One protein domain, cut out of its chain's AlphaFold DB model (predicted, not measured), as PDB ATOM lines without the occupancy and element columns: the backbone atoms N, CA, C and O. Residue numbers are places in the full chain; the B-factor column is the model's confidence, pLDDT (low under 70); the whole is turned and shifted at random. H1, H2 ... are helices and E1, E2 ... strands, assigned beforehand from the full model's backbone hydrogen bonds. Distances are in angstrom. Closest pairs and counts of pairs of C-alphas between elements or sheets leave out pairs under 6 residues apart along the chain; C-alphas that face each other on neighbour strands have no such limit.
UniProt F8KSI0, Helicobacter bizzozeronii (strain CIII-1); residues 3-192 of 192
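What this domain is: This is residues 3 to 192 of the 192 residues of a protein of Helicobacter bizzozeronii (strain CIII-1) (UniProt F8KSI0). A small sheet of four parallel strands is covered on one face by three helices side by side, H1, H2 and H5, while the long last helix H9 passes the sheet and then sticks out as an arm with residues 178 to 192. H3 and H4 lie at the end of the body away from H1, H8 packs across H5, and beyond E4 come long links with the small helices H6 and H7, where residues 131 to 132 pair with E4. The printed part has 190 residues with nine named helices and four named strands, in the order E1 H1 E2 H2 E3 H3 H4 H5 E4 H6 H7 H8 H9; the sheet's order is E1 E2 E3 E4, and the class is mixed, helices and strands. The whole is compact, with a radius of gyration of the C-alphas of 17.0 A and spans of 52 by 45 by 38 A.

How they stand to each other: E1, residues 3 to 5, is an edge strand, parallel to E2, residues 25 to 30, with N 4 and O 26 2.9 A apart. E2 and E3, residues 49 to 54, have N 52 and O 27 at 2.7 A; E3 and the other edge strand E4, residues 102 to 107, have N 53 and O 105 at 2.7 A. The sheet is only just strongly twisted, its C-alphas lying up to 4.0 A off the best plane. H1, residues 8 to 20, H2, residues 33 to 42, and H5, residues 83 to 96, lie on the same face of the sheet, at heights over the sheet of 9.4 A, 8.7 A and 9.3 A, an arrangement in two layers, the sheet being one layer and these helices on one face of it the other. Two strand-helix-strand units, parallel neighbour strands with a helix between, have right-handed crossovers: E1, H1, E2 and E2, H2, E3. A third is E3, then H3, residues 56 to 68, H4, residues 73 to 79, and H5, then E4. H2 touches H1 at a shallow tilt of 29 degrees, the same way, the closest C-alphas being those of Glu 15 and Ala 42, 4.6 A apart. H2 touches H5 at a shallow tilt of 27 degrees, the same way, closest at the C-alphas of Pro 33 and Cys 91, 4.2 A. With its residues 83 to 87 alone H5 touches H3 at a steep tilt of 47 degrees, opposite ways, with the C-alphas of Asp 59 and Gly 84 3.8 A apart. H3 and H4 form a helical hairpin and only just touch, with 3 pairs of C-alphas within 8 A, the closest those of Leu 66 and Gln 76, 5.8 A. H6, residues 120 to 124, and H7, residues 136 to 144, only just touch, with 3 such pairs, closest at Leu 122 and Tyr 142, 7.3 A. H8, residues 156 to 163, touches H5, only just about perpendicular at 71 degrees, with the C-alphas of Gly 86 and Ser 157 4.1 A apart. H9, residues 166 to 190, only grazes the sheet, with residues 169 to 177. Every O i to N i+4 pair is within hydrogen-bond range in H1, H2 and H4 to H9; in H3 it is 7 of 9.

Where its parts are: E1 begins at C-alpha 3, (-19.188, -35.219, 9.739). H1 is 19.1 A long, H3 19.2 A, H5 20.1 A, E3 16.2 A and E4 15.2 A from first to last C-alpha. H9, 36.5 A, runs from C-alpha 166 at (-34.026, -32.195, -7.565) to C-alpha 190 at (-11.664, -14.114, 14.939).

The domain as a whole: The two C-alphas farthest apart are those of Ser 72 and Arg 192, 53.6 A. The printed part has no cut and ends at the chain's last residue. The links E4 to H6, H6 to H7 and H7 to H8 are long. The mean pLDDT of the printed part is 94.8, and no printed residue is under 70.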
ATOM      1  N   LYS A   3     -18.006 -35.731  10.424       97.69
ATOM      2  CA  LYS A   3     -19.188 -35.219   9.739       97.69
ATOM      3  C   LYS A   3     -18.856 -34.866   8.293       97.69
ATOM      4  O   LYS A   3     -18.044 -33.980   8.054       97.69
ATOM      5  N   ILE A   4     -19.510 -35.531   7.344       98.44
ATOM      6  CA  ILE A   4     -19.192 -35.446   5.914       98.44
ATOM      7  C   ILE A   4     -20.447 -34.990   5.161       98.44
ATOM      8  O   ILE A   4     -21.499 -35.615   5.304       98.44
ATOM      9  N   PRO A   5     -20.405 -33.882   4.401       98.56
ATOM     10  CA  PRO A   5     -21.533 -33.456   3.578       98.56
ATOM     11  C   PRO A   5     -21.941 -34.504   2.536       98.56
ATOM     12  O   PRO A   5     -21.085 -35.099   1.893       98.56
ATOM     13  N   ALA A   6     -23.243 -34.677   2.316       98.38
ATOM     14  CA  ALA A   6     -23.826 -35.601   1.342       98.38
ATOM     15  C   ALA A   6     -23.740 -35.078  -0.109       98.38
ATOM     16  O   ALA A   6     -24.746 -34.989  -0.819       98.38
ATOM     17  N   THR A   7     -22.536 -34.685  -0.532       98.31
ATOM     18  CA  THR A   7     -22.197 -34.426  -1.940       98.31
ATOM     19  C   THR A   7     -21.780 -35.727  -2.626       98.31
ATOM     20  O   THR A   7     -21.536 -36.733  -1.960       98.31
ATOM     21  N   ASN A   8     -21.650 -35.718  -3.955       97.56
ATOM     22  CA  ASN A   8     -21.168 -36.889  -4.696       97.56
ATOM     23  C   ASN A   8     -19.759 -37.307  -4.247       97.56
ATOM     24  O   ASN A   8     -19.469 -38.490  -4.106       97.56
ATOM     25  N   GLU A   9     -18.886 -36.336  -3.993       98.38
ATOM     26  CA  GLU A   9     -17.534 -36.558  -3.482       98.38
ATOM     27  C   GLU A   9     -17.570 -37.013  -2.024       98.38
ATOM     28  O   GLU A   9     -16.841 -37.924  -1.648       98.38
ATOM     29  N   GLY A  10     -18.454 -36.429  -1.210       98.44
ATOM     30  CA  GLY A  10     -18.631 -36.817   0.183       98.44
ATOM     31  C   GLY A  10     -19.096 -38.262   0.338       98.44
ATOM     32  O   GLY A  10     -18.615 -38.947   1.232       98.44
ATOM     33  N   ILE A  11     -19.952 -38.757  -0.560       98.38
ATOM     34  CA  ILE A  11     -20.363 -40.169  -0.598       98.38
ATOM     35  C   ILE A  11     -19.154 -41.085  -0.837       98.38
ATOM     36  O   ILE A  11     -18.972 -42.038  -0.088       98.38
ATOM     37  N   LYS A  12     -18.274 -40.760  -1.793       98.12
ATOM     38  CA  LYS A  12     -17.043 -41.541  -2.040       98.12
ATOM     39  C   LYS A  12     -16.118 -41.560  -0.820       98.12
ATOM     40  O   LYS A  12     -15.507 -42.576  -0.507       98.12
ATOM     41  N   VAL A  13     -16.019 -40.430  -0.116       97.62
ATOM     42  CA  VAL A  13     -15.248 -40.337   1.134       97.62
ATOM     43  C   VAL A  13     -15.888 -41.193   2.231       97.62
ATOM     44  O   VAL A  13     -15.169 -41.886   2.942       97.62
ATOM     45  N   MET A  14     -17.220 -41.185   2.357       97.75
ATOM     46  CA  MET A  14     -17.940 -42.049   3.299       97.75
ATOM     47  C   MET A  14     -17.668 -43.533   3.029       97.75
ATOM     48  O   MET A  14     -17.359 -44.244   3.975       97.75
ATOM     49  N   GLU A  15     -17.736 -43.977   1.767       96.69
ATOM     50  CA  GLU A  15     -17.452 -45.367   1.366       96.69
ATOM     51  C   GLU A  15     -16.039 -45.792   1.774       96.69
ATOM     52  O   GLU A  15     -15.856 -46.816   2.429       96.69
ATOM     53  N   CYS A  16     -15.044 -44.961   1.447       95.94
ATOM     54  CA  CYS A  16     -13.645 -45.229   1.767       95.94
ATOM     55  C   CYS A  16     -13.403 -45.321   3.281       95.94
ATOM     56  O   CYS A  16     -12.775 -46.269   3.751       95.94
ATOM     57  N   LEU A  17     -13.933 -44.371   4.058       96.12
ATOM     58  CA  LEU A  17     -13.754 -44.362   5.513       96.12
ATOM     59  C   LEU A  17     -14.515 -45.500   6.200       96.12
ATOM     60  O   LEU A  17     -14.018 -46.057   7.172       96.12
ATOM     61  N   ALA A  18     -15.693 -45.869   5.690       95.19
ATOM     62  CA  ALA A  18     -16.483 -46.974   6.225       95.19
ATOM     63  C   ALA A  18     -15.811 -48.347   6.031       95.19
ATOM     64  O   ALA A  18     -16.150 -49.287   6.741       95.19
ATOM     65  N   GLU A  19     -14.895 -48.482   5.068       89.88
ATOM     66  CA  GLU A  19     -14.110 -49.704   4.842       89.88
ATOM     67  C   GLU A  19     -12.824 -49.765   5.665       89.88
ATOM     68  O   GLU A  19     -12.411 -50.849   6.075       89.88
ATOM     69  N   GLY A  20     -12.159 -48.621   5.836       79.62
ATOM     70  CA  GLY A  20     -10.775 -48.576   6.302       79.62
ATOM     71  C   GLY A  20     -10.585 -48.223   7.774       79.62
ATOM     72  O   GLY A  20      -9.515 -48.499   8.312       79.62
ATOM     73  N   GLU A  21     -11.572 -47.603   8.427       74.25
ATOM     74  CA  GLU A  21     -11.385 -47.006   9.753       74.25
ATOM     75  C   GLU A  21     -12.474 -47.422  10.751       74.25
ATOM     76  O   GLU A  21     -13.669 -47.390  10.456       74.25
ATOM     77  N   ASP A  22     -12.069 -47.731  11.987       84.25
ATOM     78  CA  ASP A  22     -12.986 -47.973  13.110       84.25
ATOM     79  C   ASP A  22     -13.464 -46.640  13.715       84.25
ATOM     80  O   ASP A  22     -13.211 -46.311  14.877       84.25
ATOM     81  N   MET A  23     -14.086 -45.797  12.885       89.50
ATOM     82  CA  MET A  23     -14.509 -44.459  13.287       89.50
ATOM     83  C   MET A  23     -16.004 -44.229  13.060       89.50
ATOM     84  O   MET A  23     -16.518 -44.459  11.968       89.50
ATOM     85  N   PRO A  24     -16.721 -43.679  14.058       95.00
ATOM     86  CA  PRO A  24     -18.108 -43.280  13.881       95.00
ATOM     87  C   PRO A  24     -18.281 -42.181  12.812       95.00
ATOM     88  O   PRO A  24     -17.625 -41.134  12.880       95.00
ATOM     89  N   LEU A  25     -19.216 -42.354  11.876       97.81
ATOM     90  CA  LEU A  25     -19.440 -41.445  10.742       97.81
ATOM     91  C   LEU A  25     -20.817 -40.764  10.790       97.81
ATOM     92  O   LEU A  25     -21.808 -41.313  11.263       97.81
ATOM     93  N   ASN A  26     -20.892 -39.532  10.288       98.50
ATOM     94  CA  ASN A  26     -22.129 -38.761  10.200       98.50
ATOM     95  C   ASN A  26     -22.267 -38.124   8.811       98.50
ATOM     96  O   ASN A  26     -21.597 -37.133   8.507       98.50
ATOM     97  N   ALA A  27     -23.181 -38.645   7.992       98.62
ATOM     98  CA  ALA A  27     -23.580 -37.982   6.755       98.62
ATOM     99  C   ALA A  27     -24.424 -36.742   7.075       98.62
ATOM    100  O   ALA A  27     -25.465 -36.845   7.714       98.62
ATOM    101  N   THR A  28     -24.006 -35.556   6.633       98.62
ATOM    102  CA  THR A  28     -24.699 -34.284   6.903       98.62
ATOM    103  C   THR A  28     -25.174 -33.597   5.640       98.62
ATOM    104  O   THR A  28     -24.745 -33.943   4.548       98.62
ATOM    105  N   LEU A  29     -26.019 -32.569   5.782       98.44
ATOM    106  CA  LEU A  29     -26.597 -31.839   4.647       98.44
ATOM    107  C   LEU A  29     -27.383 -32.779   3.710       98.44
ATOM    108  O   LEU A  29     -27.343 -32.637   2.492       98.44
ATOM    109  N   VAL A  30     -28.096 -33.746   4.297       98.81
ATOM    110  CA  VAL A  30     -29.003 -34.640   3.574       98.81
ATOM    111  C   VAL A  30     -30.358 -33.950   3.468       98.81
ATOM    112  O   VAL A  30     -30.984 -33.652   4.487       98.81
ATOM    113  N   PHE A  31     -30.795 -33.677   2.240       98.62
ATOM    114  CA  PHE A  31     -32.051 -32.970   1.975       98.62
ATOM    115  C   PHE A  31     -33.066 -33.813   1.208       98.62
ATOM    116  O   PHE A  31     -34.250 -33.513   1.294       98.62
ATOM    117  N   SER A  32     -32.628 -34.844   0.483       98.50
ATOM    118  CA  SER A  32     -33.496 -35.666  -0.369       98.50
ATOM    119  C   SER A  32     -33.477 -37.150   0.014       98.50
ATOM    120  O   SER A  32     -32.444 -37.646   0.479       98.50
ATOM    121  N   PRO A  33     -34.555 -37.906  -0.280       98.38
ATOM    122  CA  PRO A  33     -34.592 -39.351  -0.047       98.38
ATOM    123  C   PRO A  33     -33.502 -40.107  -0.817       98.38
ATOM    124  O   PRO A  33     -32.915 -41.054  -0.299       98.38
ATOM    125  N   LYS A  34     -33.169 -39.645  -2.033       98.12
ATOM    126  CA  LYS A  34     -32.085 -40.222  -2.842       98.12
ATOM    127  C   LYS A  34     -30.731 -40.081  -2.145       98.12
ATOM    128  O   LYS A  34     -30.013 -41.067  -2.029       98.12
ATOM    129  N   GLN A  35     -30.403 -38.884  -1.649       98.19
ATOM    130  CA  GLN A  35     -29.181 -38.680  -0.863       98.19
ATOM    131  C   GLN A  35     -29.186 -39.538   0.403       98.19
ATOM    132  O   GLN A  35     -28.170 -40.149   0.712       98.19
ATOM    133  N   ALA A  36     -30.319 -39.615   1.109       98.62
ATOM    134  CA  ALA A  36     -30.438 -40.399   2.334       98.62
ATOM    135  C   ALA A  36     -30.112 -41.882   2.088       98.62
ATOM    136  O   ALA A  36     -29.281 -42.448   2.800       98.62
ATOM    137  N   ARG A  37     -30.676 -42.472   1.023       98.69
ATOM    138  CA  ARG A  37     -30.364 -43.845   0.600       98.69
ATOM    139  C   ARG A  37     -28.889 -44.011   0.239       98.69
ATOM    140  O   ARG A  37     -28.251 -44.946   0.712       98.69
ATOM    141  N   SER A  38     -28.339 -43.119  -0.588       98.69
ATOM    142  CA  SER A  38     -26.935 -43.197  -1.018       98.69
ATOM    143  C   SER A  38     -25.964 -43.096   0.158       98.69
ATOM    144  O   SER A  38     -25.017 -43.870   0.226       98.69
ATOM    145  N   CYS A  39     -26.220 -42.204   1.117       98.69
ATOM    146  CA  CYS A  39     -25.426 -42.108   2.339       98.69
ATOM    147  C   CYS A  39     -25.539 -43.367   3.202       98.69
ATOM    148  O   CYS A  39     -24.530 -43.829   3.720       98.69
ATOM    149  N   ALA A  40     -26.737 -43.939   3.349       98.50
ATOM    150  CA  ALA A  40     -26.909 -45.177   4.105       98.50
ATOM    151  C   ALA A  40     -26.145 -46.349   3.461       98.50
ATOM    152  O   ALA A  40     -25.472 -47.096   4.165       98.50
ATOM    153  N   LEU A  41     -26.186 -46.480   2.130       98.44
ATOM    154  CA  LEU A  41     -25.427 -47.505   1.403       98.44
ATOM    155  C   LEU A  41     -23.914 -47.320   1.575       98.44
ATOM    156  O   LEU A  41     -23.215 -48.282   1.879       98.44
ATOM    157  N   ALA A  42     -23.430 -46.083   1.448       98.12
ATOM    158  CA  ALA A  42     -22.017 -45.750   1.621       98.12
ATOM    159  C   ALA A  42     -21.489 -46.050   3.032       98.12
ATOM    160  O   ALA A  42     -20.312 -46.343   3.210       98.12
ATOM    161  N   LEU A  43     -22.362 -45.980   4.038       97.75
ATOM    162  CA  LEU A  43     -22.011 -46.143   5.445       97.75
ATOM    163  C   LEU A  43     -22.303 -47.545   5.995       97.75
ATOM    164  O   LEU A  43     -22.119 -47.766   7.188       97.75
ATOM    165  N   ILE A  44     -22.738 -48.502   5.168       96.12
ATOM    166  CA  ILE A  44     -23.208 -49.819   5.635       96.12
ATOM    167  C   ILE A  44     -22.149 -50.627   6.394       96.12
ATOM    168  O   ILE A  44     -22.493 -51.427   7.261       96.12
ATOM    169  N   ARG A  45     -20.868 -50.406   6.079       94.81
ATOM    170  CA  ARG A  45     -19.726 -51.050   6.740       94.81
ATOM    171  C   ARG A  45     -19.175 -50.268   7.930       94.81
ATOM    172  O   ARG A  45     -18.352 -50.808   8.660       94.81
ATOM    173  N   ALA A  46     -19.630 -49.035   8.146       94.38
ATOM    174  CA  ALA A  46     -19.148 -48.233   9.258       94.38
ATOM    175  C   ALA A  46     -19.588 -48.863  10.595       94.38
ATOM    176  O   ALA A  46     -20.746 -49.274  10.720       94.38
ATOM    177  N   PRO A  47     -18.721 -48.886  11.621       90.19
ATOM    178  CA  PRO A  47     -19.043 -49.481  12.924       90.19
ATOM    179  C   PRO A  47     -20.214 -48.764  13.609       90.19
ATOM    180  O   PRO A  47     -21.049 -49.382  14.267       90.19
ATOM    181  N   MET A  48     -20.293 -47.442  13.435       94.06
ATOM    182  CA  MET A  48     -21.394 -46.602  13.893       94.06
ATOM    183  C   MET A  48     -21.638 -45.487  12.881       94.06
ATOM    184  O   MET A  48     -20.715 -44.743  12.540       94.06
ATOM    185  N   ALA A  49     -22.881 -45.322  12.435       97.44
ATOM    186  CA  ALA A  49     -23.218 -44.300  11.456       97.44
ATOM    187  C   ALA A  49     -24.581 -43.654  11.697       97.44
ATOM    188  O   ALA A  49     -25.541 -44.293  12.130       97.44
ATOM    189  N   VAL A  50     -24.661 -42.368  11.352       98.56
ATOM    190  CA  VAL A  50     -25.916 -41.615  11.314       98.56
ATOM    191  C   VAL A  50     -26.074 -40.857   9.998       98.56
ATOM    192  O   VAL A  50     -25.098 -40.379   9.415       98.56
ATOM    193  N   VAL A  51     -27.321 -40.693   9.559       98.75
ATOM    194  CA  VAL A  51     -27.691 -39.924   8.361       98.75
ATOM    195  C   VAL A  51     -28.494 -38.698   8.799       98.75
ATOM    196  O   VAL A  51     -29.672 -38.800   9.128       98.75
ATOM    197  N   SER A  52     -27.845 -37.531   8.839       98.75
ATOM    198  CA  SER A  52     -28.414 -36.264   9.318       98.75
ATOM    199  C   SER A  52     -29.283 -35.569   8.260       98.75
ATOM    200  O   SER A  52     -28.785 -34.789   7.441       98.75
ATOM    201  N   ILE A  53     -30.590 -35.813   8.335       98.81
ATOM    202  CA  ILE A  53     -31.662 -35.285   7.483       98.81
ATOM    203  C   ILE A  53     -32.078 -33.891   7.968       98.81
ATOM    204  O   ILE A  53     -32.498 -33.720   9.111       98.81
ATOM    205  N   PHE A  54     -31.976 -32.875   7.110       98.50
ATOM    206  CA  PHE A  54     -32.307 -31.491   7.465       98.50
ATOM    207  C   PHE A  54     -33.795 -31.195   7.251       98.50
ATOM    208  O   PHE A  54     -34.282 -31.251   6.126       98.50
ATOM    209  N   VAL A  55     -34.497 -30.803   8.319       97.88
ATOM    210  CA  VAL A  55     -35.965 -30.659   8.312       97.88
ATOM    211  C   VAL A  55     -36.404 -29.222   8.022       97.88
ATOM    212  O   VAL A  55     -36.936 -28.937   6.949       97.88
ATOM    213  N   SER A  56     -36.131 -28.277   8.931       96.25
ATOM    214  CA  SER A  56     -36.715 -26.927   8.863       96.25
ATOM    215  C   SER A  56     -36.295 -26.133   7.623       96.25
ATOM    216  O   SER A  56     -36.982 -25.204   7.215       96.25
ATOM    217  N   ARG A  57     -35.133 -26.449   7.032       96.31
ATOM    218  CA  ARG A  57     -34.649 -25.778   5.814       96.31
ATOM    219  C   ARG A  57     -35.467 -26.173   4.589       96.31
ATOM    220  O   ARG A  57     -35.751 -25.313   3.761       96.31
ATOM    221  N   VAL A  58     -35.838 -27.451   4.493       97.38
ATOM    222  CA  VAL A  58     -36.723 -27.947   3.432       97.38
ATOM    223  C   VAL A  58     -38.099 -27.328   3.609       97.38
ATOM    224  O   VAL A  58     -38.653 -26.796   2.658       97.38
ATOM    225  N   ASP A  59     -38.600 -27.324   4.841       96.06
ATOM    226  CA  ASP A  59     -39.922 -26.795   5.161       96.06
ATOM    227  C   ASP A  59     -40.052 -25.299   4.839       96.06
ATOM    228  O   ASP A  59     -40.977 -24.888   4.145       96.06
ATOM    229  N   ALA A  60     -39.066 -24.488   5.239       95.12
ATOM    230  CA  ALA A  60     -39.034 -23.064   4.912       95.12
ATOM    231  C   ALA A  60     -39.053 -22.826   3.394       95.12
ATOM    232  O   ALA A  60     -39.826 -22.006   2.901       95.12
ATOM    233  N   ARG A  61     -38.247 -23.581   2.634       95.38
ATOM    234  CA  ARG A  61     -38.210 -23.452   1.173       95.38
ATOM    235  C   ARG A  61     -39.511 -23.923   0.519       95.38
ATOM    236  O   ARG A  61     -39.949 -23.307  -0.450       95.38
ATOM    237  N   ALA A  62     -40.120 -24.982   1.047       94.94
ATOM    238  CA  ALA A  62     -41.400 -25.499   0.584       94.94
ATOM    239  C   ALA A  62     -42.540 -24.503   0.830       94.94
ATOM    240  O   ALA A  62     -43.351 -24.281  -0.062       94.94
ATOM    241  N   ASN A  63     -42.564 -23.842   1.989       94.25
ATOM    242  CA  ASN A  63     -43.534 -22.786   2.280       94.25
ATOM    243  C   ASN A  63     -43.448 -21.634   1.278       94.25
ATOM    244  O   ASN A  63     -44.475 -21.089   0.879       94.25
ATOM    245  N   ASP A  64     -42.238 -21.270   0.846       93.00
ATOM    246  CA  ASP A  64     -42.079 -20.270  -0.205       93.00
ATOM    247  C   ASP A  64     -42.615 -20.772  -1.546       93.00
ATOM    248  O   ASP A  64     -43.293 -20.015  -2.231       93.00
ATOM    249  N   LEU A  65     -42.389 -22.041  -1.904       92.06
ATOM    250  CA  LEU A  65     -42.967 -22.622  -3.120       92.06
ATOM    251  C   LEU A  65     -44.499 -22.632  -3.095       92.06
ATOM    252  O   LEU A  65     -45.116 -22.289  -4.101       92.06
ATOM    253  N   LEU A  66     -45.114 -22.976  -1.959       91.88
ATOM    254  CA  LEU A  66     -46.573 -23.037  -1.826       91.88
ATOM    255  C   LEU A  66     -47.254 -21.709  -2.195       91.88
ATOM    256  O   LEU A  66     -48.328 -21.743  -2.785       91.88
ATOM    257  N   LYS A  67     -46.608 -20.561  -1.930       87.25
ATOM    258  CA  LYS A  67     -47.119 -19.220  -2.284       87.25
ATOM    259  C   LYS A  67     -47.212 -18.984  -3.794       87.25
ATOM    260  O   LYS A  67     -48.023 -18.174  -4.232       87.25
ATOM    261  N   TYR A  68     -46.360 -19.645  -4.576       83.00
ATOM    262  CA  TYR A  68     -46.273 -19.482  -6.033       83.00
ATOM    263  C   TYR A  68     -46.938 -20.627  -6.802       83.00
ATOM    264  O   TYR A  68     -46.994 -20.597  -8.030       83.00
ATOM    265  N   HIS A  69     -47.431 -21.644  -6.100       79.75
ATOM    266  CA  HIS A  69     -48.165 -22.742  -6.707       79.75
ATOM    267  C   HIS A  69     -49.621 -22.345  -6.984       79.75
ATOM    268  O   HIS A  69     -50.262 -21.674  -6.178       79.75
ATOM    269  N   ASN A  70     -50.183 -22.856  -8.085       83.88
ATOM    270  CA  ASN A  70     -51.607 -22.728  -8.433       83.88
ATOM    271  C   ASN A  70     -52.502 -23.627  -7.548       83.88
ATOM    272  O   ASN A  70     -53.309 -24.409  -8.044       83.88
ATOM    273  N   LEU A  71     -52.319 -23.565  -6.229       87.81
ATOM    274  CA  LEU A  71     -53.100 -24.288  -5.227       87.81
ATOM    275  C   LEU A  71     -54.090 -23.333  -4.559       87.81
ATOM    276  O   LEU A  71     -53.799 -22.149  -4.392       87.81
ATOM    277  N   SER A  72     -55.241 -23.851  -4.122       91.81
ATOM    278  CA  SER A  72     -56.188 -23.057  -3.333       91.81
ATOM    279  C   SER A  72     -55.554 -22.603  -2.012       91.81
ATOM    280  O   SER A  72     -54.702 -23.296  -1.450       91.81
ATOM    281  N   LEU A  73     -56.003 -21.462  -1.478       90.62
ATOM    282  CA  LEU A  73     -55.499 -20.932  -0.207       90.62
ATOM    283  C   LEU A  73     -55.649 -21.943   0.942       90.62
ATOM    284  O   LEU A  73     -54.727 -22.113   1.735       90.62
ATOM    285  N   GLY A  74     -56.773 -22.666   0.988       92.31
ATOM    286  CA  GLY A  74     -56.998 -23.716   1.982       92.31
ATOM    287  C   GLY A  74     -55.977 -24.855   1.878       92.31
ATOM    288  O   GLY A  74     -55.469 -25.316   2.898       92.31
ATOM    289  N   THR A  75     -55.606 -25.267   0.661       90.69
ATOM    290  CA  THR A  75     -54.555 -26.276   0.456       90.69
ATOM    291  C   THR A  75     -53.180 -25.747   0.860       90.69
ATOM    292  O   THR A  75     -52.430 -26.458   1.524       90.69
ATOM    293  N   GLN A  76     -52.851 -24.498   0.515       92.50
ATOM    294  CA  GLN A  76     -51.584 -23.880   0.920       92.50
ATOM    295  C   GLN A  76     -51.454 -23.835   2.449       92.50
ATOM    296  O   GLN A  76     -50.456 -24.305   2.990       92.50
ATOM    297  N   GLN A  77     -52.490 -23.362   3.148       91.44
ATOM    298  CA  GLN A  77     -52.541 -23.329   4.614       91.44
ATOM    299  C   GLN A  77     -52.472 -24.730   5.227       91.44
ATOM    300  O   GLN A  77     -51.803 -24.941   6.235       91.44
ATOM    301  N   HIS A  78     -53.132 -25.712   4.609       91.44
ATOM    302  CA  HIS A  78     -53.089 -27.088   5.088       91.44
ATOM    303  C   HIS A  78     -51.678 -27.689   5.023       91.44
ATOM    304  O   HIS A  78     -51.318 -28.458   5.917       91.44
ATOM    305  N   LEU A  79     -50.900 -27.362   3.986       94.31
ATOM    306  CA  LEU A  79     -49.552 -27.893   3.746       94.31
ATOM    307  C   LEU A  79     -48.435 -27.067   4.393       94.31
ATOM    308  O   LEU A  79     -47.319 -27.571   4.547       94.31
ATOM    309  N   GLN A  80     -48.727 -25.824   4.775       93.50
ATOM    310  CA  GLN A  80     -47.776 -24.928   5.415       93.50
ATOM    311  C   GLN A  80     -47.132 -25.600   6.634       93.50
ATOM    312  O   GLN A  80     -47.815 -26.171   7.484       93.50
ATOM    313  N   ASN A  81     -45.804 -25.527   6.707       94.69
ATOM    314  CA  ASN A  81     -44.971 -26.102   7.763       94.69
ATOM    315  C   ASN A  81     -45.036 -27.643   7.902       94.69
ATOM    316  O   ASN A  81     -44.670 -28.196   8.942       94.69
ATOM    317  N   LYS A  82     -45.546 -28.368   6.894       95.94
ATOM    318  CA  LYS A  82     -45.655 -29.841   6.929       95.94
ATOM    319  C   LYS A  82     -44.836 -30.544   5.855       95.94
ATOM    320  O   LYS A  82     -44.505 -31.718   6.013       95.94
ATOM    321  N   ILE A  83     -44.481 -29.863   4.771       96.69
ATOM    322  CA  ILE A  83     -43.786 -30.493   3.642       96.69
ATOM    323  C   ILE A  83     -42.381 -30.962   4.036       96.69
ATOM    324  O   ILE A  83     -41.971 -32.057   3.649       96.69
ATOM    325  N   GLY A  84     -41.658 -30.197   4.859       97.12
ATOM    326  CA  GLY A  84     -40.349 -30.616   5.361       97.12
ATOM    327  C   GLY A  84     -40.421 -31.868   6.238       97.12
ATOM    328  O   GLY A  84     -39.524 -32.708   6.167       97.12
ATOM    329  N   ILE A  85     -41.507 -32.036   7.001       97.69
ATOM    330  CA  ILE A  85     -41.780 -33.262   7.766       97.69
ATOM    331  C   ILE A  85     -42.028 -34.427   6.804       97.69
ATOM    332  O   ILE A  85     -41.377 -35.458   6.936       97.69
ATOM    333  N   GLY A  86     -42.890 -34.258   5.795       98.00
ATOM    334  CA  GLY A  86     -43.139 -35.288   4.776       98.00
ATOM    335  C   GLY A  86     -41.869 -35.755   4.068       98.00
ATOM    336  O   GLY A  86     -41.633 -36.953   3.915       98.00
ATOM    337  N   ASN A  87     -40.999 -34.817   3.700       98.56
ATOM    338  CA  ASN A  87     -39.700 -35.145   3.125       98.56
ATOM    339  C   ASN A  87     -38.795 -35.903   4.110       98.56
ATOM    340  O   ASN A  87     -38.137 -36.871   3.727       98.56
ATOM    341  N   ALA A  88     -38.763 -35.487   5.378       98.44
ATOM    342  CA  ALA A  88     -37.966 -36.153   6.402       98.44
ATOM    343  C   ALA A  88     -38.437 -37.594   6.655       98.44
ATOM    344  O   ALA A  88     -37.595 -38.478   6.793       98.44
ATOM    345  N   LEU A  89     -39.751 -37.841   6.632       98.00
ATOM    346  CA  LEU A  89     -40.336 -39.184   6.699       98.00
ATOM    347  C   LEU A  89     -39.904 -40.044   5.502       98.00
ATOM    348  O   LEU A  89     -39.429 -41.161   5.690       98.00
ATOM    349  N   ALA A  90     -39.963 -39.501   4.283       98.25
ATOM    350  CA  ALA A  90     -39.481 -40.204   3.093       98.25
ATOM    351  C   ALA A  90     -37.971 -40.516   3.157       98.25
ATOM    352  O   ALA A  90     -37.535 -41.576   2.716       98.25
ATOM    353  N   CYS A  91     -37.156 -39.612   3.709       98.62
ATOM    354  CA  CYS A  91     -35.728 -39.860   3.923       98.62
ATOM    355  C   CYS A  91     -35.486 -40.924   5.002       98.62
ATOM    356  O   CYS A  91     -34.610 -41.769   4.833       98.62
ATOM    357  N   TYR A  92     -36.253 -40.882   6.094       98.44
ATOM    358  CA  TYR A  92     -36.204 -41.866   7.173       98.44
ATOM    359  C   TYR A  92     -36.442 -43.278   6.627       98.44
ATOM    360  O   TYR A  92     -35.607 -44.152   6.850       98.44
ATOM    361  N   GLU A  93     -37.502 -43.476   5.838       97.88
ATOM    362  CA  GLU A  93     -37.803 -44.763   5.192       97.88
ATOM    363  C   GLU A  93     -36.611 -45.273   4.371       97.88
ATOM    364  O   GLU A  93     -36.186 -46.412   4.535       97.88
ATOM    365  N   GLN A  94     -35.996 -44.406   3.562       98.44
ATOM    366  CA  GLN A  94     -34.859 -44.786   2.719       98.44
ATOM    367  C   GLN A  94     -33.611 -45.223   3.493       98.44
ATOM    368  O   GLN A  94     -32.862 -46.064   3.001       98.44
ATOM    369  N   VAL A  95     -33.368 -44.671   4.682       98.56
ATOM    370  CA  VAL A  95     -32.254 -45.111   5.538       98.56
ATOM    371  C   VAL A  95     -32.595 -46.445   6.203       98.56
ATOM    372  O   VAL A  95     -31.776 -47.362   6.193       98.56
ATOM    373  N   ARG A  96     -33.816 -46.568   6.739       97.69
ATOM    374  CA  ARG A  96     -34.287 -47.766   7.453       97.69
ATOM    375  C   ARG A  96     -34.389 -48.993   6.550       97.69
ATOM    376  O   ARG A  96     -34.136 -50.099   7.009       97.69
ATOM    377  N   GLU A  97     -34.711 -48.801   5.272       97.75
ATOM    378  CA  GLU A  97     -34.693 -49.864   4.259       97.75
ATOM    379  C   GLU A  97     -33.292 -50.434   4.005       97.75
ATOM    380  O   GLU A  97     -33.169 -51.585   3.593       97.75
ATOM    381  N   VAL A  98     -32.239 -49.633   4.194       97.75
ATOM    382  CA  VAL A  98     -30.860 -50.050   3.907       97.75
ATOM    383  C   VAL A  98     -30.244 -50.777   5.096       97.75
ATOM    384  O   VAL A  98     -29.591 -51.801   4.907       97.75
ATOM    385  N   SER A  99     -30.413 -50.255   6.315       94.00
ATOM    386  CA  SER A  99     -29.835 -50.873   7.509       94.00
ATOM    387  C   SER A  99     -30.580 -50.510   8.794       94.00
ATOM    388  O   SER A  99     -31.023 -49.379   8.988       94.00
ATOM    389  N   ASN A 100     -30.625 -51.474   9.719       92.56
ATOM    390  CA  ASN A 100     -31.073 -51.292  11.103       92.56
ATOM    391  C   ASN A 100     -29.943 -50.889  12.066       92.56
ATOM    392  O   ASN A 100     -30.179 -50.805  13.265       92.56
ATOM    393  N   THR A 101     -28.716 -50.705  11.579       92.69
ATOM    394  CA  THR A 101     -27.573 -50.246  12.390       92.69
ATOM    395  C   THR A 101     -27.229 -48.779  12.139       92.69
ATOM    396  O   THR A 101     -26.508 -48.170  12.929       92.69
ATOM    397  N   ILE A 102     -27.763 -48.201  11.059       97.25
ATOM    398  CA  ILE A 102     -27.592 -46.794  10.705       97.25
ATOM    399  C   ILE A 102     -28.810 -46.020  11.195       97.25
ATOM    400  O   ILE A 102     -29.940 -46.303  10.798       97.25
ATOM    401  N   TYR A 103     -28.571 -44.994  12.007       98.00
ATOM    402  CA  TYR A 103     -29.653 -44.194  12.572       98.00
ATOM    403  C   TYR A 103     -29.965 -42.985  11.677       98.00
ATOM    404  O   TYR A 103     -29.091 -42.139  11.444       98.00
ATOM    405  N   PRO A 104     -31.216 -42.826  11.209       98.56
ATOM    406  CA  PRO A 104     -31.702 -41.544  10.723       98.56
ATOM    407  C   PRO A 104     -31.614 -40.510  11.850       98.56
ATOM    408  O   PRO A 104     -32.080 -40.748  12.967       98.56
ATOM    409  N   LEU A 105     -31.022 -39.357  11.558       98.69
ATOM    410  CA  LEU A 105     -30.877 -38.256  12.502       98.69
ATOM    411  C   LEU A 105     -31.586 -37.017  11.952       98.69
ATOM    412  O   LEU A 105     -31.203 -36.490  10.915       98.69
ATOM    413  N   PHE A 106     -32.590 -36.499  12.652       98.56
ATOM    414  CA  PHE A 106     -33.262 -35.257  12.280       98.56
ATOM    415  C   PHE A 106     -32.456 -34.049  12.770       98.56
ATOM    416  O   PHE A 106     -32.238 -33.837  13.968       98.56
ATOM    417  N   ALA A 107     -31.960 -33.268  11.816       97.75
ATOM    418  CA  ALA A 107     -31.143 -32.082  12.018       97.75
ATOM    419  C   ALA A 107     -31.892 -30.822  11.578       97.75
ATOM    420  O   ALA A 107     -32.830 -30.864  10.782       97.75
ATOM    421  N   SER A 108     -31.445 -29.665  12.076       94.88
ATOM    422  CA  SER A 108     -32.135 -28.390  11.840       94.88
ATOM    423  C   SER A 108     -33.620 -28.486  12.218       94.88
ATOM    424  O   SER A 108     -34.489 -28.147  11.425       94.88
ATOM    425  N   THR A 109     -33.902 -28.972  13.426       94.06
ATOM    426  CA  THR A 109     -35.251 -29.091  14.016       94.06
ATOM    427  C   THR A 109     -35.645 -27.844  14.819       94.06
ATOM    428  O   THR A 109     -36.636 -27.841  15.540       94.06
ATOM    429  N   GLY A 110     -34.870 -26.762  14.701       90.19
ATOM    430  CA  GLY A 110     -35.229 -25.462  15.255       90.19
ATOM    431  C   GLY A 110     -36.300 -24.790  14.404       90.19
ATOM    432  O   GLY A 110     -36.103 -24.573  13.205       90.19
ATOM    433  N   VAL A 111     -37.404 -24.428  15.043       90.75
ATOM    434  CA  VAL A 111     -38.538 -23.748  14.418       90.75
ATOM    435  C   VAL A 111     -38.147 -22.355  13.919       90.75
ATOM    436  O   VAL A 111     -37.398 -21.630  14.575       90.75
ATOM    437  N   LYS A 112     -38.614 -22.010  12.713       85.56
ATOM    438  CA  LYS A 112     -38.367 -20.712  12.056       85.56
ATOM    439  C   LYS A 112     -39.593 -19.808  12.043       85.56
ATOM    440  O   LYS A 112     -39.437 -18.593  12.041       85.56
ATOM    441  N   ASP A 113     -40.777 -20.407  12.045       87.81
ATOM    442  CA  ASP A 113     -42.051 -19.708  12.115       87.81
ATOM    443  C   ASP A 113     -42.424 -19.479  13.592       87.81
ATOM    444  O   ASP A 113     -42.620 -20.456  14.315       87.81
ATOM    445  N   PRO A 114     -42.505 -18.226  14.071       89.00
ATOM    446  CA  PRO A 114     -42.801 -17.939  15.473       89.00
ATOM    447  C   PRO A 114     -44.221 -18.343  15.895       89.00
ATOM    448  O   PRO A 114     -44.490 -18.387  17.091       89.00
ATOM    449  N   SER A 115     -45.125 -18.632  14.948       91.19
ATOM    450  CA  SER A 115     -46.475 -19.122  15.255       91.19
ATOM    451  C   SER A 115     -46.509 -20.592  15.684       91.19
ATOM    452  O   SER A 115     -47.521 -21.055  16.210       91.19
ATOM    453  N   LEU A 116     -45.417 -21.334  15.472       93.31
ATOM    454  CA  LEU A 116     -45.320 -22.743  15.834       93.31
ATOM    455  C   LEU A 116     -44.685 -22.938  17.220       93.31
ATOM    456  O   LEU A 116     -43.746 -22.216  17.578       93.31
ATOM    457  N   PRO A 117     -45.105 -23.974  17.971       95.19
ATOM    458  CA  PRO A 117     -44.423 -24.383  19.193       95.19
ATOM    459  C   PRO A 117     -42.952 -24.705  18.959       95.19
ATOM    460  O   PRO A 117     -42.592 -25.287  17.940       95.19
ATOM    461  N   LYS A 118     -42.083 -24.393  19.921       95.81
ATOM    462  CA  LYS A 118     -40.628 -24.587  19.784       95.81
ATOM    463  C   LYS A 118     -40.216 -26.054  19.601       95.81
ATOM    464  O   LYS A 118     -39.181 -26.308  18.987       95.81
ATOM    465  N   ASP A 119     -41.016 -26.997  20.091       96.31
ATOM    466  CA  ASP A 119     -40.813 -28.444  19.979       96.31
ATOM    467  C   ASP A 119     -41.530 -29.079  18.769       96.31
ATOM    468  O   ASP A 119     -41.481 -30.296  18.602       96.31
ATOM    469  N   TYR A 120     -42.137 -28.280  17.883       96.62
ATOM    470  CA  TYR A 120     -42.973 -28.739  16.761       96.62
ATOM    471  C   TYR A 120     -42.365 -29.888  15.939       96.62
ATOM    472  O   TYR A 120     -43.008 -30.918  15.721       96.62
ATOM    473  N   TYR A 121     -41.111 -29.750  15.494       96.69
ATOM    474  CA  TYR A 121     -40.457 -30.798  14.703       96.69
ATOM    475  C   TYR A 121     -40.074 -32.026  15.539       96.69
ATOM    476  O   TYR A 121     -40.043 -33.126  14.995       96.69
ATOM    477  N   LEU A 122     -39.806 -31.861  16.840       96.31
ATOM    478  CA  LEU A 122     -39.510 -32.977  17.743       96.31
ATOM    479  C   LEU A 122     -40.751 -33.842  17.960       96.31
ATOM    480  O   LEU A 122     -40.663 -35.064  17.874       96.31
ATOM    481  N   GLN A 123     -41.909 -33.211  18.163       96.12
ATOM    482  CA  GLN A 123     -43.179 -33.924  18.291       96.12
ATOM    483  C   GLN A 123     -43.565 -34.639  16.992       96.12
ATOM    484  O   GLN A 123     -44.018 -35.781  17.016       96.12
ATOM    485  N   ALA A 124     -43.350 -33.991  15.842       95.44
ATOM    486  CA  ALA A 124     -43.689 -34.555  14.537       95.44
ATOM    487  C   ALA A 124     -42.821 -35.754  14.123       95.44
ATOM    488  O   ALA A 124     -43.278 -36.605  13.363       95.44
ATOM    489  N   LEU A 125     -41.562 -35.794  14.568       95.88
ATOM    490  CA  LEU A 125     -40.546 -36.744  14.102       95.88
ATOM    491  C   LEU A 125     -40.037 -37.658  15.223       95.88
ATOM    492  O   LEU A 125     -38.913 -38.157  15.178       95.88
ATOM    493  N   LYS A 126     -40.881 -37.913  16.224       93.69
ATOM    494  CA  LYS A 126     -40.640 -38.913  17.264       93.69
ATOM    495  C   LYS A 126     -40.848 -40.324  16.702       93.69
ATOM    496  O   LYS A 126     -41.860 -40.970  16.961       93.69
ATOM    497  N   LEU A 127     -39.898 -40.774  15.888       94.88
ATOM    498  CA  LEU A 127     -39.935 -42.076  15.224       94.88
ATOM    499  C   LEU A 127     -39.032 -43.082  15.937       94.88
ATOM    500  O   LEU A 127     -38.008 -42.721  16.523       94.88
ATOM    501  N   GLU A 128     -39.396 -44.356  15.850       95.56
ATOM    502  CA  GLU A 128     -38.562 -45.449  16.341       95.56
ATOM    503  C   GLU A 128     -37.190 -45.450  15.652       95.56
ATOM    504  O   GLU A 128     -37.069 -45.096  14.481       95.56
ATOM    505  N   HIS A 129     -36.149 -45.850  16.387       95.88
ATOM    506  CA  HIS A 129     -34.793 -45.984  15.852       95.88
ATOM    507  C   HIS A 129     -34.301 -44.718  15.126       95.88
ATOM    508  O   HIS A 129     -33.631 -44.779  14.101       95.88
ATOM    509  N   SER A 130     -34.656 -43.544  15.642       97.38
ATOM    510  CA  SER A 130     -34.218 -42.264  15.100       97.38
ATOM    511  C   SER A 130     -33.609 -41.396  16.191       97.38
ATOM    512  O   SER A 130     -33.882 -41.562  17.380       97.38
ATOM    513  N   ILE A 131     -32.753 -40.470  15.778       97.75
ATOM    514  CA  ILE A 131     -32.125 -39.490  16.659       97.75
ATOM    515  C   ILE A 131     -32.643 -38.113  16.259       97.75
ATOM    516  O   ILE A 131     -32.776 -37.816  15.078       97.75
ATOM    517  N   SER A 132     -32.887 -37.231  17.223       97.00
ATOM    518  CA  SER A 132     -33.124 -35.814  16.939       97.00
ATOM    519  C   SER A 132     -32.027 -34.967  17.562       97.00
ATOM    520  O   SER A 132     -31.728 -35.086  18.746       97.00
ATOM    521  N   THR A 133     -31.440 -34.081  16.761       96.50
ATOM    522  CA  THR A 133     -30.583 -33.002  17.265       96.50
ATOM    523  C   THR A 133     -31.391 -31.720  17.259       96.50
ATOM    524  O   THR A 133     -31.914 -31.334  16.213       96.50
ATOM    525  N   ALA A 134     -31.507 -31.072  18.414       95.19
ATOM    526  CA  ALA A 134     -32.333 -29.884  18.589       95.19
ATOM    527  C   ALA A 134     -31.573 -28.759  19.304       95.19
ATOM    528  O   ALA A 134     -30.695 -29.033  20.123       95.19
ATOM    529  N   PRO A 135     -31.903 -27.487  19.009       94.19
ATOM    530  CA  PRO A 135     -31.478 -26.361  19.832       94.19
ATOM    531  C   PRO A 135     -31.974 -26.502  21.277       94.19
ATOM    532  O   PRO A 135     -33.033 -27.085  21.510       94.19
ATOM    533  N   LEU A 136     -31.261 -25.893  22.228       95.19
ATOM    534  CA  LEU A 136     -31.616 -25.944  23.652       95.19
ATOM    535  C   LEU A 136     -33.050 -25.473  23.928       95.19
ATOM    536  O   LEU A 136     -33.748 -26.108  24.706       95.19
ATOM    537  N   GLU A 137     -33.523 -24.423  23.250       93.81
ATOM    538  CA  GLU A 137     -34.907 -23.940  23.393       93.81
ATOM    539  C   GLU A 137     -35.952 -24.994  23.002       93.81
ATOM    540  O   GLU A 137     -36.972 -25.132  23.669       93.81
ATOM    541  N   ALA A 138     -35.700 -25.754  21.930       94.94
ATOM    542  CA  ALA A 138     -36.608 -26.809  21.487       94.94
ATOM    543  C   ALA A 138     -36.596 -27.994  22.464       94.94
ATOM    544  O   ALA A 138     -37.648 -28.554  22.751       94.94
ATOM    545  N   LEU A 139     -35.424 -28.340  23.015       95.62
ATOM    546  CA  LEU A 139     -35.304 -29.364  24.059       95.62
ATOM    547  C   LEU A 139     -36.004 -28.942  25.356       95.62
ATOM    548  O   LEU A 139     -36.688 -29.757  25.965       95.62
ATOM    549  N   HIS A 140     -35.862 -27.675  25.754       95.94
ATOM    550  CA  HIS A 140     -36.538 -27.123  26.926       95.94
ATOM    551  C   HIS A 140     -38.058 -27.189  26.766       95.94
ATOM    552  O   HIS A 140     -38.735 -27.697  27.655       95.94
ATOM    553  N   ALA A 141     -38.587 -26.736  25.624       95.75
ATOM    554  CA  ALA A 141     -40.013 -26.848  25.324       95.75
ATOM    555  C   ALA A 141     -40.476 -28.313  25.336       95.75
ATOM    556  O   ALA A 141     -41.433 -28.643  26.020       95.75
ATOM    557  N   TYR A 142     -39.742 -29.213  24.677       95.19
ATOM    558  CA  TYR A 142     -40.099 -30.633  24.620       95.19
ATOM    559  C   TYR A 142     -40.110 -31.319  25.996       95.19
ATOM    560  O   TYR A 142     -40.914 -32.219  26.225       95.19
ATOM    561  N   TYR A 143     -39.208 -30.940  26.906       94.81
ATOM    562  CA  TYR A 143     -39.092 -31.581  28.218       94.81
ATOM    563  C   TYR A 143     -40.034 -30.977  29.268       94.81
ATOM    564  O   TYR A 143     -40.630 -31.719  30.044       94.81
ATOM    565  N   ASN A 144     -40.174 -29.649  29.293       96.50
ATOM    566  CA  ASN A 144     -40.906 -28.943  30.350       96.50
ATOM    567  C   ASN A 144     -42.346 -28.587  29.959       96.50
ATOM    568  O   ASN A 144     -43.221 -28.561  30.821       96.50
ATOM    569  N   GLU A 145     -42.602 -28.314  28.679       94.00
ATOM    570  CA  GLU A 145     -43.887 -27.811  28.174       94.00
ATOM    571  C   GLU A 145     -44.269 -28.505  26.847       94.00
ATOM    572  O   GLU A 145     -44.457 -27.834  25.827       94.00
ATOM    573  N   PRO A 146     -44.340 -29.854  26.809       93.62
ATOM    574  CA  PRO A 146     -44.513 -30.580  25.557       93.62
ATOM    575  C   PRO A 146     -45.858 -30.262  24.907       93.62
ATOM    576  O   PRO A 146     -46.916 -30.372  25.533       93.62
ATOM    577  N   THR A 147     -45.826 -29.939  23.616       93.69
ATOM    578  CA  THR A 147     -47.048 -29.766  22.830       93.69
ATOM    579  C   THR A 147     -47.601 -31.102  22.330       93.69
ATOM    580  O   THR A 147     -46.859 -32.082  22.206       93.69
ATOM    581  N   PRO A 148     -48.921 -31.205  22.075       90.19
ATOM    582  CA  PRO A 148     -49.492 -32.435  21.547       90.19
ATOM    583  C   PRO A 148     -48.902 -32.770  20.165       90.19
ATOM    584  O   PRO A 148     -48.625 -31.861  19.378       90.19
ATOM    585  N   PRO A 149     -48.746 -34.066  19.829       83.88
ATOM    586  CA  PRO A 149     -48.219 -34.476  18.536       83.88
ATOM    587  C   PRO A 149     -49.042 -33.938  17.368       83.88
ATOM    588  O   PRO A 149     -50.276 -33.910  17.403       83.88
ATOM    589  N   ASN A 150     -48.356 -33.587  16.282       80.94
ATOM    590  CA  ASN A 150     -49.023 -33.178  15.055       80.94
ATOM    591  C   ASN A 150     -49.844 -34.332  14.474       80.94
ATOM    592  O   ASN A 150     -49.337 -35.433  14.261       80.94
ATOM    593  N   THR A 151     -51.098 -34.051  14.114       81.19
ATOM    594  CA  THR A 151     -51.875 -34.972  13.278       81.19
ATOM    595  C   THR A 151     -51.390 -34.839  11.835       81.19
ATOM    596  O   THR A 151     -51.787 -33.928  11.106       81.19
ATOM    597  N   LEU A 152     -50.477 -35.723  11.436       85.31
ATOM    598  CA  LEU A 152     -49.929 -35.759  10.081       85.31
ATOM    599  C   LEU A 152     -50.812 -36.620   9.171       85.31
ATOM    600  O   LEU A 152     -51.256 -37.704   9.548       85.31
ATOM    601  N   SER A 153     -51.054 -36.145   7.948       84.88
ATOM    602  CA  SER A 153     -51.726 -36.949   6.922       84.88
ATOM    603  C   SER A 153     -50.856 -38.147   6.539       84.88
ATOM    604  O   SER A 153     -49.653 -37.994   6.326       84.88
ATOM    605  N   LYS A 154     -51.468 -39.326   6.365       85.25
ATOM    606  CA  LYS A 154     -50.767 -40.543   5.912       85.25
ATOM    607  C   LYS A 154     -50.063 -40.362   4.559       85.25
ATOM    608  O   LYS A 154     -49.067 -41.023   4.301       85.25
ATOM    609  N   ASN A 155     -50.546 -39.441   3.723       91.31
ATOM    610  CA  ASN A 155     -50.005 -39.199   2.382       91.31
ATOM    611  C   ASN A 155     -48.950 -38.083   2.344       91.31
ATOM    612  O   ASN A 155     -48.496 -37.716   1.263       91.31
ATOM    613  N   LEU A 156     -48.542 -37.533   3.493       93.62
ATOM    614  CA  LEU A 156     -47.667 -36.360   3.542       93.62
ATOM    615  C   LEU A 156     -46.308 -36.595   2.858       93.62
ATOM    616  O   LEU A 156     -45.815 -35.708   2.164       93.62
ATOM    617  N   SER A 157     -45.733 -37.795   2.991       93.69
ATOM    618  CA  SER A 157     -44.501 -38.179   2.288       93.69
ATOM    619  C   SER A 157     -44.676 -38.188   0.766       93.69
ATOM    620  O   SER A 157     -43.773 -37.765   0.046       93.69
ATOM    621  N   ALA A 158     -45.829 -38.643   0.262       93.94
ATOM    622  CA  ALA A 158     -46.137 -38.627  -1.168       93.94
ATOM    623  C   ALA A 158     -46.319 -37.188  -1.669       93.94
ATOM    624  O   ALA A 158     -45.668 -36.785  -2.624       93.94
ATOM    625  N   THR A 159     -47.086 -36.370  -0.942       93.75
ATOM    626  CA  THR A 159     -47.259 -34.946  -1.266       93.75
ATOM    627  C   THR A 159     -45.929 -34.191  -1.298       93.75
ATOM    628  O   THR A 159     -45.713 -33.364  -2.180       93.75
ATOM    629  N   ALA A 160     -45.015 -34.476  -0.365       94.56
ATOM    630  CA  ALA A 160     -43.686 -33.875  -0.377       94.56
ATOM    631  C   ALA A 160     -42.866 -34.303  -1.605       94.56
ATOM    632  O   ALA A 160     -42.194 -33.463  -2.195       94.56
ATOM    633  N   LYS A 161     -42.938 -35.576  -2.019       92.56
ATOM    634  CA  LYS A 161     -42.267 -36.065  -3.238       92.56
ATOM    635  C   LYS A 161     -42.795 -35.385  -4.505       92.56
ATOM    636  O   LYS A 161     -41.995 -35.080  -5.379       92.56
ATOM    637  N   ASP A 162     -44.099 -35.128  -4.580       92.38
ATOM    638  CA  ASP A 162     -44.716 -34.480  -5.744       92.38
ATOM    639  C   ASP A 162     -44.393 -32.980  -5.822       92.38
ATOM    640  O   ASP A 162     -44.292 -32.416  -6.911       92.38
ATOM    641  N   LEU A 163     -44.234 -32.322  -4.669       93.00
ATOM    642  CA  LEU A 163     -43.980 -30.882  -4.592       93.00
ATOM    643  C   LEU A 163     -42.489 -30.517  -4.699       93.00
ATOM    644  O   LEU A 163     -42.153 -29.433  -5.173       93.00
ATOM    645  N   LEU A 164     -41.595 -31.377  -4.206       95.94
ATOM    646  CA  LEU A 164     -40.166 -31.084  -4.095       95.94
ATOM    647  C   LEU A 164     -39.364 -31.750  -5.215       95.94
ATOM    648  O   LEU A 164     -39.381 -32.969  -5.370       95.94
ATOM    649  N   ASP A 165     -38.572 -30.955  -5.931       93.94
ATOM    650  CA  ASP A 165     -37.758 -31.422  -7.051       93.94
ATOM    651  C   ASP A 165     -36.248 -31.487  -6.738       93.94
ATOM    652  O   ASP A 165     -35.744 -31.034  -5.704       93.94
ATOM    653  N   SER A 166     -35.488 -32.073  -7.668       93.75
ATOM    654  CA  SER A 166     -34.026 -32.195  -7.565       93.75
ATOM    655  C   SER A 166     -33.309 -30.843  -7.524       93.75
ATOM    656  O   SER A 166     -32.228 -30.739  -6.930       93.75
ATOM    657  N   ARG A 167     -33.897 -29.805  -8.129       95.44
ATOM    658  CA  ARG A 167     -33.338 -28.454  -8.156       95.44
ATOM    659  C   ARG A 167     -33.380 -27.829  -6.766       95.44
ATOM    660  O   ARG A 167     -32.357 -27.310  -6.325       95.44
ATOM    661  N   LEU A 168     -34.502 -27.940  -6.058       96.19
ATOM    662  CA  LEU A 168     -34.645 -27.476  -4.681       96.19
ATOM    663  C   LEU A 168     -33.633 -28.152  -3.755       96.19
ATOM    664  O   LEU A 168     -32.970 -27.475  -2.967       96.19
ATOM    665  N   TYR A 169     -33.466 -29.473  -3.858       97.56
ATOM    666  CA  TYR A 169     -32.496 -30.185  -3.020       97.56
ATOM    667  C   TYR A 169     -31.055 -29.749  -3.299       97.56
ATOM    668  O   TYR A 169     -30.275 -29.565  -2.363       97.56
ATOM    669  N   SER A 170     -30.716 -29.538  -4.573       97.12
ATOM    670  CA  SER A 170     -29.392 -29.057  -4.982       97.12
ATOM    671  C   SER A 170     -29.128 -27.637  -4.469       97.12
ATOM    672  O   SER A 170     -28.067 -27.376  -3.907       97.12
ATOM    673  N   GLU A 171     -30.122 -26.748  -4.571       97.56
ATOM    674  CA  GLU A 171     -30.068 -25.379  -4.045       97.56
ATOM    675  C   GLU A 171     -29.835 -25.372  -2.522       97.56
ATOM    676  O   GLU A 171     -28.998 -24.625  -2.011       97.56
ATOM    677  N   LEU A 172     -30.549 -26.224  -1.776       98.00
ATOM    678  CA  LEU A 172     -30.387 -26.350  -0.325       98.00
ATOM    679  C   LEU A 172     -29.011 -26.896   0.069       98.00
ATOM    680  O   LEU A 172     -28.426 -26.423   1.050       98.00
ATOM    681  N   LEU A 173     -28.486 -27.863  -0.690       98.25
ATOM    682  CA  LEU A 173     -27.145 -28.401  -0.486       98.25
ATOM    683  C   LEU A 173     -26.078 -27.331  -0.704       98.25
ATOM    684  O   LEU A 173     -25.245 -27.116   0.177       98.25
ATOM    685  N   GLU A 174     -26.141 -26.618  -1.827       98.06
ATOM    686  CA  GLU A 174     -25.207 -25.545  -2.161       98.06
ATOM    687  C   GLU A 174     -25.226 -24.437  -1.101       98.06
ATOM    688  O   GLU A 174     -24.191 -24.112  -0.513       98.06
ATOM    689  N   LYS A 175     -26.416 -23.920  -0.765       97.69
ATOM    690  CA  LYS A 175     -26.581 -22.912   0.294       97.69
ATOM    691  C   LYS A 175     -26.071 -23.414   1.643       97.69
ATOM    692  O   LYS A 175     -25.462 -22.656   2.397       97.69
ATOM    693  N   GLY A 176     -26.294 -24.691   1.956       97.50
ATOM    694  CA  GLY A 176     -25.797 -25.326   3.172       97.50
ATOM    695  C   GLY A 176     -24.270 -25.361   3.245       97.50
ATOM    696  O   GLY A 176     -23.705 -25.011   4.282       97.50
ATOM    697  N   LEU A 177     -23.609 -25.727   2.144       98.06
ATOM    698  CA  LEU A 177     -22.150 -25.737   2.028       98.06
ATOM    699  C   LEU A 177     -21.567 -24.326   2.140       98.06
ATOM    700  O   LEU A 177     -20.601 -24.124   2.876       98.06
ATOM    701  N   ILE A 178     -22.165 -23.343   1.461       98.19
ATOM    702  CA  ILE A 178     -21.755 -21.934   1.548       98.19
ATOM    703  C   ILE A 178     -21.885 -21.429   2.988       98.19
ATOM    704  O   ILE A 178     -20.952 -20.828   3.513       98.19
ATOM    705  N   ALA A 179     -22.998 -21.724   3.665       96.75
ATOM    706  CA  ALA A 179     -23.194 -21.331   5.058       96.75
ATOM    707  C   ALA A 179     -22.118 -21.922   5.986       96.75
ATOM    708  O   ALA A 179     -21.622 -21.221   6.867       96.75
ATOM    709  N   PHE A 180     -21.719 -23.182   5.775       96.19
ATOM    710  CA  PHE A 180     -20.634 -23.806   6.541       96.19
ATOM    711  C   PHE A 180     -19.276 -23.160   6.254       96.19
ATOM    712  O   PHE A 180     -18.555 -22.843   7.197       96.19
ATOM    713  N   LYS A 181     -18.950 -22.900   4.980       97.19
ATOM    714  CA  LYS A 181     -17.718 -22.192   4.595       97.19
ATOM    715  C   LYS A 181     -17.653 -20.804   5.230       97.19
ATOM    716  O   LYS A 181     -16.647 -20.461   5.836       97.19
ATOM    717  N   ASN A 182     -18.741 -20.042   5.157       97.75
ATOM    718  CA  ASN A 182     -18.808 -18.694   5.716       97.75
ATOM    719  C   ASN A 182     -18.654 -18.700   7.240       97.75
ATOM    720  O   ASN A 182     -17.877 -17.911   7.774       97.75
ATOM    721  N   ALA A 183     -19.349 -19.604   7.939       96.00
ATOM    722  CA  ALA A 183     -19.208 -19.755   9.385       96.00
ATOM    723  C   ALA A 183     -17.765 -20.118   9.774       96.00
ATOM    724  O   ALA A 183     -17.214 -19.541  10.710       96.00
ATOM    725  N   PHE A 184     -17.126 -21.017   9.022       96.62
ATOM    726  CA  PHE A 184     -15.733 -21.392   9.253       96.62
ATOM    727  C   PHE A 184     -14.767 -20.224   9.012       96.62
ATOM    728  O   PHE A 184     -13.927 -19.941   9.863       96.62
ATOM    729  N   SER A 185     -14.929 -19.475   7.918       96.94
ATOM    730  CA  SER A 185     -14.129 -18.273   7.645       96.94
ATOM    731  C   SER A 185     -14.262 -17.225   8.750       96.94
ATOM    732  O   SER A 185     -13.266 -16.630   9.151       96.94
ATOM    733  N   GLN A 186     -15.468 -17.014   9.287       96.56
ATOM    734  CA  GLN A 186     -15.680 -16.092  10.409       96.56
ATOM    735  C   GLN A 186     -14.941 -16.535  11.675       96.56
ATOM    736  O   GLN A 186     -14.385 -15.688  12.372       96.56
ATOM    737  N   ILE A 187     -14.903 -17.840  11.963       96.75
ATOM    738  CA  ILE A 187     -14.112 -18.385  13.076       96.75
ATOM    739  C   ILE A 187     -12.626 -18.093  12.846       96.75
ATOM    740  O   ILE A 187     -11.984 -17.527  13.723       96.75
ATOM    741  N   LEU A 188     -12.096 -18.400  11.658       96.50
ATOM    742  CA  LEU A 188     -10.688 -18.148  11.331       96.50
ATOM    743  C   LEU A 188     -10.315 -16.665  11.427       96.50
ATOM    744  O   LEU A 188      -9.231 -16.343  11.901       96.50
ATOM    745  N   HIS A 189     -11.205 -15.762  11.012       95.88
ATOM    746  CA  HIS A 189     -10.980 -14.323  11.140       95.88
ATOM    747  C   HIS A 189     -10.924 -13.848  12.591       95.88
ATOM    748  O   HIS A 189     -10.170 -12.928  12.871       95.88
ATOM    749  N   ARG A 190     -11.690 -14.456  13.505       95.31
ATOM    750  CA  ARG A 190     -11.664 -14.114  14.939       95.31
ATOM    751  C   ARG A 190     -10.454 -14.677  15.686       95.31
ATOM    752  O   ARG A 190     -10.203 -14.255  16.807       95.31
ATOM    753  N   LEU A 191      -9.775 -15.666  15.107       93.38
ATOM    754  CA  LEU A 191      -8.568 -16.276  15.672       93.38
ATOM    755  C   LEU A 191      -7.276 -15.562  15.244       93.38
ATOM    756  O   LEU A 191      -6.214 -15.897  15.763       93.38
ATOM    757  N   ARG A 192      -7.361 -14.644  14.277       77.06
ATOM    758  CA  ARG A 192      -6.266 -13.756  13.868       77.06
ATOM    759  C   ARG A 192      -6.304 -12.480  14.692       77.06
ATOM    760  O   ARG A 192      -5.201 -11.975  14.981       77.06
TER     761      ARG A 192